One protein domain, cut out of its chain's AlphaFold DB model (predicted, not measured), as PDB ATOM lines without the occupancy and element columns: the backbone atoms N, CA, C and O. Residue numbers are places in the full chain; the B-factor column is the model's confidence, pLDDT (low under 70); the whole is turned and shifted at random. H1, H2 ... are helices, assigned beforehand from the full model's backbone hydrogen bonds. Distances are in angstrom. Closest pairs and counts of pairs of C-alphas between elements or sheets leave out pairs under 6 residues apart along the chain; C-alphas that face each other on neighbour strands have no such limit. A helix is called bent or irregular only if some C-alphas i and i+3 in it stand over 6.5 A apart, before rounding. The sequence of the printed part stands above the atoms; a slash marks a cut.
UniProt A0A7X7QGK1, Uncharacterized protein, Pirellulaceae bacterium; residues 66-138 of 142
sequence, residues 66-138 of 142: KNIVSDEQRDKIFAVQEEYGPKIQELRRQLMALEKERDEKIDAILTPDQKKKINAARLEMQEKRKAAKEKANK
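AT A GLANCE: This is residues 66 to 138 of the 142 residues of an uncharacterized protein of Pirellulaceae bacterium (UniProt A0A7X7QGK1). A long bent helix, H1, and a second helix, H2, make an open V, with a tight link at its point. The printed part has 73 residues, with named helices H1 then H2 and no named strand; the class is all helix. It is extended, with a radius of gyration of the C-alphas of 21.3 A, and flat, spanning 61 by 38 by 15 A.

HOW THE PARTS SIT: Start with H1, residues 71 to 109, assigned as one helix by its hydrogen bonds but bent: C-alphas 83 and 86 are 6.8 A apart. Its arms, H1a, residues 71 to 83, and H1b, residues 86 to 109, stand at a steep tilt of 40 degrees. H2, residues 112 to 137, is close to H1b but not clearly touching; their closest C-alphas, of Asp 107 and Lys 115, are 7.3 A apart. H1b and H2 run opposite ways at a steep tilt of 42 degrees. H1a and H2 are apart. Every O i to N i+4 pair is within hydrogen-bond range in H1a and H2, and 19 of 20 in H1b.

IN THESE COORDINATES: Find C-alpha 71 at (237.383, 177.681, 137.518), where H1a begins its 18.5 A. H1b runs 35.3 A, and H2 runs 37.7 A to C-alpha 137 at (215.485, 209.168, 136.494).

THE WHOLE: The C-alphas farthest apart, of Glu 72 and Asp 113, are 61.3 A apart. The printed part has no cut, and no printed residue is under 70 in pLDDT.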
ATOM      1  N   LYS A  66     236.866 187.380 141.489       92.81
ATOM      2  CA  LYS A  66     236.891 187.120 140.034       92.81
ATOM      3  C   LYS A  66     238.279 186.779 139.471       92.81
ATOM      4  O   LYS A  66     238.338 185.947 138.575       92.81
ATOM      5  N   ASN A  67     239.340 187.411 139.972       93.56
ATOM      6  CA  ASN A  67     240.703 187.265 139.445       93.56
ATOM      7  C   ASN A  67     241.597 186.358 140.312       93.56
ATOM      8  O   ASN A  67     242.767 186.192 139.993       93.56
ATOM      9  N   ILE A  68     241.073 185.834 141.424       96.94
ATOM     10  CA  ILE A  68     241.856 185.097 142.429       96.94
ATOM     11  C   ILE A  68     241.571 183.598 142.345       96.94
ATOM     12  O   ILE A  68     242.465 182.786 142.563       96.94
ATOM     13  N   VAL A  69     240.325 183.225 142.049       96.44
ATOM     14  CA  VAL A  69     239.898 181.826 142.104       96.44
ATOM     15  C   VAL A  69     240.009 181.124 140.755       96.44
ATOM     16  O   VAL A  69     239.725 181.716 139.713       96.44
ATOM     17  N   SER A  70     240.365 179.841 140.790       97.38
ATOM     18  CA  SER A  70     240.333 178.963 139.617       97.38
ATOM     19  C   SER A  70     238.900 178.606 139.216       97.38
ATOM     20  O   SER A  70     237.966 178.741 140.008       97.38
ATOM     21  N   ASP A  71     238.709 178.088 138.001       94.38
ATOM     22  CA  ASP A  71     237.383 177.681 137.518       94.38
ATOM     23  C   ASP A  71     236.739 176.596 138.393       94.38
ATOM     24  O   ASP A  71     235.562 176.697 138.740       94.38
ATOM     25  N   GLU A  72     237.518 175.624 138.867       95.25
ATOM     26  CA  GLU A  72     237.021 174.606 139.800       95.25
ATOM     27  C   GLU A  72     236.561 175.208 141.134       95.25
ATOM     28  O   GLU A  72     235.557 174.790 141.714       95.25
ATOM     29  N   GLN A  73     237.291 176.205 141.643       97.38
ATOM     30  CA  GLN A  73     236.896 176.924 142.852       97.38
ATOM     31  C   GLN A  73     235.636 177.758 142.613       97.38
ATOM     32  O   GLN A  73     234.786 177.833 143.498       97.38
ATOM     33  N   ARG A  74     235.468 178.348 141.423       95.56
ATOM     34  CA  ARG A  74     234.245 179.079 141.060       95.56
ATOM     35  C   ARG A  74     233.021 178.179 141.081       95.56
ATOM     36  O   ARG A  74     232.005 178.579 141.642       95.56
ATOM     37  N   ASP A  75     233.122 176.985 140.508       94.44
ATOM     38  CA  ASP A  75     232.014 176.032 140.487       94.44
ATOM     39  C   ASP A  75     231.630 175.603 141.910       94.44
ATOM     40  O   ASP A  75     230.449 175.597 142.259       94.44
ATOM     41  N   LYS A  76     232.624 175.371 142.781       96.50
ATOM     42  CA  LYS A  76     232.394 175.113 144.213       96.50
ATOM     43  C   LYS A  76     231.729 176.301 144.917       96.50
ATOM     44  O   LYS A  76     230.785 176.107 145.676       96.50
ATOM     45  N   ILE A  77     232.178 177.530 144.652       95.88
ATOM     46  CA  ILE A  77     231.565 178.745 145.215       95.88
ATOM     47  C   ILE A  77     230.103 178.859 144.777       95.88
ATOM     48  O   ILE A  77     229.246 179.174 145.600       95.88
ATOM     49  N   PHE A  78     229.796 178.593 143.507       94.69
ATOM     50  CA  PHE A  78     228.419 178.638 143.022       94.69
ATOM     51  C   PHE A  78     227.544 177.557 143.650       94.69
ATOM     52  O   PHE A  78     226.429 177.877 144.050       94.69
ATOM     53  N   ALA A  79     228.054 176.338 143.832       95.38
ATOM     54  CA  ALA A  79     227.325 175.289 144.545       95.38
ATOM     55  C   ALA A  79     226.968 175.719 145.981       95.38
ATOM     56  O   ALA A  79     225.824 175.574 146.407       95.38
ATOM     57  N   VAL A  80     227.911 176.343 146.698       96.00
ATOM     58  CA  VAL A  80     227.654 176.897 148.039       96.00
ATOM     59  C   VAL A  80     226.602 178.012 147.983       96.00
ATOM     60  O   VAL A  80     225.685 178.047 148.801       96.00
ATOM     61  N   GLN A  81     226.681 178.929 147.017       95.31
ATOM     62  CA  GLN A  81     225.679 179.991 146.873       95.31
ATOM     63  C   GLN A  81     224.274 179.440 146.583       95.31
ATOM     64  O   GLN A  81     223.296 179.955 147.127       95.31
ATOM     65  N   GLU A  82     224.169 178.402 145.752       94.25
ATOM     66  CA  GLU A  82     222.908 177.727 145.428       94.25
ATOM     67  C   GLU A  82     222.329 177.003 146.653       94.25
ATOM     68  O   GLU A  82     221.126 177.085 146.900       94.25
ATOM     69  N   GLU A  83     223.175 176.382 147.478       95.44
ATOM     70  CA  GLU A  83     222.750 175.712 148.710       95.44
ATOM     71  C   GLU A  83     222.238 176.698 149.775       95.44
ATOM     72  O   GLU A  83     221.211 176.469 150.422       95.44
ATOM     73  N   TYR A  84     222.953 177.807 149.984       97.00
ATOM     74  CA  TYR A  84     222.641 178.750 151.061       97.00
ATOM     75  C   TYR A  84     221.639 179.832 150.659       97.00
ATOM     76  O   TYR A  84     220.987 180.403 151.534       97.00
ATOM     77  N   GLY A  85     221.465 180.102 149.363       94.69
ATOM     78  CA  GLY A  85     220.507 181.086 148.856       94.69
ATOM     79  C   GLY A  85     219.092 180.895 149.424       94.69
ATOM     80  O   GLY A  85     218.579 181.825 150.056       94.69
ATOM     81  N   PRO A  86     218.470 179.710 149.280       96.00
ATOM     82  CA  PRO A  86     217.141 179.432 149.827       96.00
ATOM     83  C   PRO A  86     217.072 179.549 151.356       96.00
ATOM     84  O   PRO A  86     216.128 180.140 151.878       96.00
ATOM     85  N   LYS A  87     218.094 179.064 152.077       97.38
ATOM     86  CA  LYS A  87     218.162 179.140 153.549       97.38
ATOM     87  C   LYS A  87     218.180 180.595 154.027       97.38
ATOM     88  O   LYS A  87     217.435 180.974 154.927       97.38
ATOM     89  N   ILE A  88     218.981 181.438 153.374       97.44
ATOM     90  CA  ILE A  88     219.047 182.875 153.662       97.44
ATOM     91  C   ILE A  88     217.715 183.557 153.335       97.44
ATOM     92  O   ILE A  88     217.270 184.422 154.087       97.44
ATOM     93  N   GLN A  89     217.061 183.196 152.227       97.00
ATOM     94  CA  GLN A  89     215.757 183.763 151.873       97.00
ATOM     95  C   GLN A  89     214.670 183.403 152.890       97.00
ATOM     96  O   GLN A  89     213.842 184.254 153.209       97.00
ATOM     97  N   GLU A  90     214.675 182.175 153.401       97.75
ATOM     98  CA  GLU A  90     213.770 181.748 154.467       97.75
ATOM     99  C   GLU A  90     214.000 182.558 155.749       97.75
ATOM    100  O   GLU A  90     213.071 183.183 156.255       97.75
ATOM    101  N   LEU A  91     215.251 182.669 156.206       98.56
ATOM    102  CA  LEU A  91     215.594 183.471 157.387       98.56
ATOM    103  C   LEU A  91     215.207 184.946 157.223       98.56
ATOM    104  O   LEU A  91     214.703 185.563 158.157       98.56
ATOM    105  N   ARG A  92     215.381 185.518 156.027       98.31
ATOM    106  CA  ARG A  92     214.926 186.886 155.733       98.31
ATOM    107  C   ARG A  92     213.407 187.023 155.824       98.31
ATOM    108  O   ARG A  92     212.936 188.047 156.304       98.31
ATOM    109  N   ARG A  93     212.638 186.023 155.377       98.38
ATOM    110  CA  ARG A  93     211.171 186.021 155.508       98.38
ATOM    111  C   ARG A  93     210.742 185.961 156.972       98.38
ATOM    112  O   ARG A  93     209.878 186.736 157.371       98.38
ATOM    113  N   GLN A  94     211.389 185.116 157.769       98.19
ATOM    114  CA  GLN A  94     211.141 185.027 159.211       98.19
ATOM    115  C   GLN A  94     211.491 186.334 159.931       98.19
ATOM    116  O   GLN A  94     210.704 186.827 160.734       98.19
ATOM    117  N   LEU A  95     212.629 186.941 159.585       98.56
ATOM    118  CA  LEU A  95     213.044 188.233 160.126       98.56
ATOM    119  C   LEU A  95     212.036 189.335 159.781       98.56
ATOM    120  O   LEU A  95     211.605 190.053 160.676       98.56
ATOM    121  N   MET A  96     211.590 189.421 158.523       98.50
ATOM    122  CA  MET A  96     210.567 190.393 158.115       98.50
ATOM    123  C   MET A  96     209.238 190.193 158.858       98.50
ATOM    124  O   MET A  96     208.574 191.170 159.200       98.50
ATOM    125  N   ALA A  97     208.842 188.945 159.124       98.31
ATOM    126  CA  ALA A  97     207.637 188.655 159.898       98.31
ATOM    127  C   ALA A  97     207.760 189.142 161.352       98.31
ATOM    128  O   ALA A  97     206.851 189.802 161.852       98.31
ATOM    129  N   LEU A  98     208.902 188.885 161.999       98.62
ATOM    130  CA  LEU A  98     209.176 189.340 163.365       98.62
ATOM    131  C   LEU A  98     209.279 190.865 163.466       98.62
ATOM    132  O   LEU A  98     208.772 191.453 164.417       98.62
ATOM    133  N   GLU A  99     209.919 191.517 162.495       98.50
ATOM    134  CA  GLU A  99     209.982 192.980 162.436       98.50
ATOM    135  C   GLU A  99     208.584 193.583 162.319       98.50
ATOM    136  O   GLU A  99     208.258 194.502 163.066       98.50
ATOM    137  N   LYS A 100     207.733 193.021 161.452       98.38
ATOM    138  CA  LYS A 100     206.340 193.449 161.321       98.38
ATOM    139  C   LYS A 100     205.571 193.277 162.632       98.38
ATOM    140  O   LYS A 100     204.909 194.214 163.064       98.38
ATOM    141  N   GLU A 101     205.679 192.118 163.279       98.50
ATOM    142  CA  GLU A 101     205.003 191.859 164.555       98.50
ATOM    143  C   GLU A 101     205.476 192.823 165.657       98.50
ATOM    144  O   GLU A 101     204.668 193.375 166.407       98.50
ATOM    145  N   ARG A 102     206.790 193.059 165.754       98.69
ATOM    146  CA  ARG A 102     207.361 194.045 166.681       98.69
ATOM    147  C   ARG A 102     206.791 195.435 166.407       98.69
ATOM    148  O   ARG A 102     206.386 196.112 167.347       98.69
ATOM    149  N   ASP A 103     206.766 195.857 165.149       97.69
ATOM    150  CA  ASP A 103     206.317 197.194 164.765       97.69
ATOM    151  C   ASP A 103     204.811 197.379 165.017       97.69
ATOM    152  O   ASP A 103     204.401 198.430 165.499       97.69
ATOM    153  N   GLU A 104     203.993 196.343 164.805       97.69
ATOM    154  CA  GLU A 104     202.574 196.339 165.187       97.69
ATOM    155  C   GLU A 104     202.392 196.496 166.702       97.69
ATOM    156  O   GLU A 104     201.555 197.284 167.148       97.69
ATOM    157  N   LYS A 105     203.206 195.798 167.506       98.19
ATOM    158  CA  LYS A 105     203.199 195.948 168.970       98.19
ATOM    159  C   LYS A 105     203.633 197.347 169.404       98.19
ATOM    160  O   LYS A 105     203.045 197.892 170.333       98.19
ATOM    161  N   ILE A 106     204.617 197.946 168.734       97.81
ATOM    162  CA  ILE A 106     205.031 199.336 168.986       97.81
ATOM    163  C   ILE A 106     203.886 200.295 168.647       97.81
ATOM    164  O   ILE A 106     203.520 201.130 169.475       97.81
ATOM    165  N   ASP A 107     203.275 200.150 167.470       96.50
ATOM    166  CA  ASP A 107     202.164 200.997 167.038       96.50
ATOM    167  C   ASP A 107     200.948 200.834 167.976       96.50
ATOM    168  O   ASP A 107     200.216 201.797 168.209       96.50
ATOM    169  N   ALA A 108     200.737 199.662 168.582       97.31
ATOM    170  CA  ALA A 108     199.665 199.432 169.554       97.31
ATOM    171  C   ALA A 108     199.801 200.269 170.842       97.31
ATOM    172  O   ALA A 108     198.781 200.617 171.434       97.31
ATOM    173  N   ILE A 109     201.022 200.643 171.243       98.31
ATOM    174  CA  ILE A 109     201.292 201.459 172.445       98.31
ATOM    175  C   ILE A 109     200.936 202.940 172.216       98.31
ATOM    176  O   ILE A 109     200.733 203.700 173.162       98.31
ATOM    177  N   LEU A 110     200.847 203.374 170.958       97.69
ATOM    178  CA  LEU A 110     200.658 204.780 170.620       97.69
ATOM    179  C   LEU A 110     199.218 205.254 170.811       97.69
ATOM    180  O   LEU A 110     198.250 204.597 170.411       97.69
ATOM    181  N   THR A 111     199.088 206.487 171.298       98.25
ATOM    182  CA  THR A 111     197.808 207.204 171.320       98.25
ATOM    183  C   THR A 111     197.323 207.532 169.898       98.25
ATOM    184  O   THR A 111     198.135 207.636 168.968       98.25
ATOM    185  N   PRO A 112     196.010 207.756 169.690       96.88
ATOM    186  CA  PRO A 112     195.468 208.112 168.377       96.88
ATOM    187  C   PRO A 112     196.137 209.340 167.743       96.88
ATOM    188  O   PRO A 112     196.417 209.343 166.543       96.88
ATOM    189  N   ASP A 113     196.452 210.364 168.536       97.38
ATOM    190  CA  ASP A 113     197.088 211.581 168.028       97.38
ATOM    191  C   ASP A 113     198.562 211.366 167.663       97.38
ATOM    192  O   ASP A 113     199.037 211.914 166.665       97.38
ATOM    193  N   GLN A 114     199.284 210.514 168.398       97.88
ATOM    194  CA  GLN A 114     200.640 210.099 168.018       97.88
ATOM    195  C   GLN A 114     200.630 209.290 166.714       97.88
ATOM    196  O   GLN A 114     201.448 209.556 165.832       97.88
ATOM    197  N   LYS A 115     199.666 208.374 166.534       96.75
ATOM    198  CA  LYS A 115     199.502 207.609 165.282       96.75
ATOM    199  C   LYS A 115     199.292 208.523 164.076       96.75
ATOM    200  O   LYS A 115     199.931 208.326 163.044       96.75
ATOM    201  N   LYS A 116     198.450 209.557 164.206       96.75
ATOM    202  CA  LYS A 116     198.236 210.556 163.141       96.75
ATOM    203  C   LYS A 116     199.540 211.256 162.750       96.75
ATOM    204  O   LYS A 116     199.848 211.337 161.562       96.75
ATOM    205  N   LYS A 117     200.329 211.707 163.734       97.44
ATOM    206  CA  LYS A 117     201.620 212.379 163.493       97.44
ATOM    207  C   LYS A 117     202.621 211.464 162.783       97.44
ATOM    208  O   LYS A 117     203.243 211.882 161.811       97.44
ATOM    209  N   ILE A 118     202.741 210.209 163.219       96.44
ATOM    210  CA  ILE A 118     203.639 209.235 162.581       96.44
ATOM    211  C   ILE A 118     203.193 208.922 161.153       96.44
ATOM    212  O   ILE A 118     204.029 208.882 160.253       96.44
ATOM    213  N   ASN A 119     201.894 208.744 160.908       95.25
ATOM    214  CA  ASN A 119     201.389 208.479 159.561       95.25
ATOM    215  C   ASN A 119     201.635 209.659 158.610       95.25
ATOM    216  O   ASN A 119     202.057 209.436 157.476       95.25
ATOM    217  N   ALA A 120     201.461 210.899 159.077       96.62
ATOM    218  CA  ALA A 120     201.810 212.088 158.300       96.62
ATOM    219  C   ALA A 120     203.307 212.112 157.940       96.62
ATOM    220  O   ALA A 120     203.657 212.282 156.773       96.62
ATOM    221  N   ALA A 121     204.188 211.834 158.909       96.88
ATOM    222  CA  ALA A 121     205.628 211.748 158.668       96.88
ATOM    223  C   ALA A 121     205.998 210.611 157.692       96.88
ATOM    224  O   ALA A 121     206.845 210.788 156.814       96.88
ATOM    225  N   ARG A 122     205.343 209.443 157.800       95.44
ATOM    226  CA  ARG A 122     205.526 208.309 156.875       95.44
ATOM    227  C   ARG A 122     205.161 208.710 155.438       95.44
ATOM    228  O   ARG A 122     205.922 208.391 154.527       95.44
ATOM    229  N   LEU A 123     204.050 209.422 155.232       96.56
ATOM    230  CA  LEU A 123     203.625 209.906 153.912       96.56
ATOM    231  C   LEU A 123     204.597 210.942 153.338       96.56
ATOM    232  O   LEU A 123     205.042 210.793 152.202       96.56
ATOM    233  N   GLU A 124     205.007 211.932 154.130       96.88
ATOM    234  CA  GLU A 124     205.972 212.949 153.695       96.88
ATOM    235  C   GLU A 124     207.295 212.312 153.238       96.88
ATOM    236  O   GLU A 124     207.845 212.649 152.186       96.88
ATOM    237  N   MET A 125     207.795 211.329 153.993       96.19
ATOM    238  CA  MET A 125     209.004 210.592 153.631       96.19
ATOM    239  C   MET A 125     208.828 209.756 152.361       96.19
ATOM    240  O   MET A 125     209.772 209.635 151.576       96.19
ATOM    241  N   GLN A 126     207.647 209.177 152.133       95.81
ATOM    242  CA  GLN A 126     207.351 208.467 150.889       95.81
ATOM    243  C   GLN A 126     207.368 209.415 149.690       95.81
ATOM    244  O   GLN A 126     208.013 209.096 148.692       95.81
ATOM    245  N   GLU A 127     206.749 210.589 149.801       95.94
ATOM    246  CA  GLU A 127     206.751 211.595 148.735       95.94
ATOM    247  C   GLU A 127     208.163 212.115 148.442       95.94
ATOM    248  O   GLU A 127     208.588 212.139 147.287       95.94
ATOM    249  N   LYS A 128     208.969 212.397 149.475       95.56
ATOM    250  CA  LYS A 128     210.389 212.759 149.299       95.56
ATOM    251  C   LYS A 128     211.175 211.671 148.567       95.56
ATOM    252  O   LYS A 128     211.974 211.973 147.680       95.56
ATOM    253  N   ARG A 129     210.943 210.395 148.900       94.62
ATOM    254  CA  ARG A 129     211.584 209.256 148.221       94.62
ATOM    255  C   ARG A 129     211.130 209.123 146.767       94.62
ATOM    256  O   ARG A 129     211.965 208.811 145.922       94.62
ATOM    257  N   LYS A 130     209.847 209.343 146.465       94.62
ATOM    258  CA  LYS A 130     209.326 209.342 145.087       94.62
ATOM    259  C   LYS A 130     209.951 210.473 144.271       94.62
ATOM    260  O   LYS A 130     210.568 210.197 143.248       94.62
ATOM    261  N   ALA A 131     209.932 211.699 144.787       93.38
ATOM    262  CA  ALA A 131     210.537 212.857 144.133       93.38
ATOM    263  C   ALA A 131     212.049 212.679 143.895       93.38
ATOM    264  O   ALA A 131     212.566 213.060 142.847       93.38
ATOM    265  N   ALA A 132     212.776 212.068 144.838       93.50
ATOM    266  CA  ALA A 132     214.191 211.749 144.653       93.50
ATOM    267  C   ALA A 132     214.417 210.728 143.522       93.50
ATOM    268  O   ALA A 132     215.330 210.903 142.717       93.50
ATOM    269  N   LYS A 133     213.568 209.696 143.423       93.06
ATOM    270  CA  LYS A 133     213.617 208.716 142.325       93.06
ATOM    271  C   LYS A 133     213.293 209.354 140.972       93.06
ATOM    272  O   LYS A 133     213.955 209.046 139.990       93.06
ATOM    273  N   GLU A 134     212.322 210.260 140.917       91.00
ATOM    274  CA  GLU A 134     211.963 210.987 139.691       91.00
ATOM    275  C   GLU A 134     213.081 211.920 139.221       91.00
ATOM    276  O   GLU A 134     213.387 211.965 138.031       91.00
ATOM    277  N   LYS A 135     213.742 212.621 140.150       88.69
ATOM    278  CA  LYS A 135     214.916 213.449 139.841       88.69
ATOM    279  C   LYS A 135     216.106 212.609 139.377       88.69
ATOM    280  O   LYS A 135     216.780 213.017 138.442       88.69
ATOM    281  N   ALA A 136     216.337 211.442 139.982       88.56
ATOM    282  CA  ALA A 136     217.398 210.521 139.567       88.56
ATOM    283  C   ALA A 136     217.142 209.883 138.186       88.56
ATOM    284  O   ALA A 136     218.092 209.538 137.491       88.56
ATOM    285  N   ASN A 137     215.875 209.742 137.784       81.88
ATOM    286  CA  ASN A 137     215.485 209.168 136.494       81.88
ATOM    287  C   ASN A 137     215.347 210.199 135.360       81.88
ATOM    288  O   ASN A 137     215.187 209.796 134.208       81.88
ATOM    289  N   LYS A 138     215.396 211.509 135.640       75.44
ATOM    290  CA  LYS A 138     215.476 212.534 134.590       75.44
ATOM    291  C   LYS A 138     216.934 212.622 134.119       75.44
ATOM    292  O   LYS A 138     217.776 213.024 134.921       75.44
TER     293      LYS A 138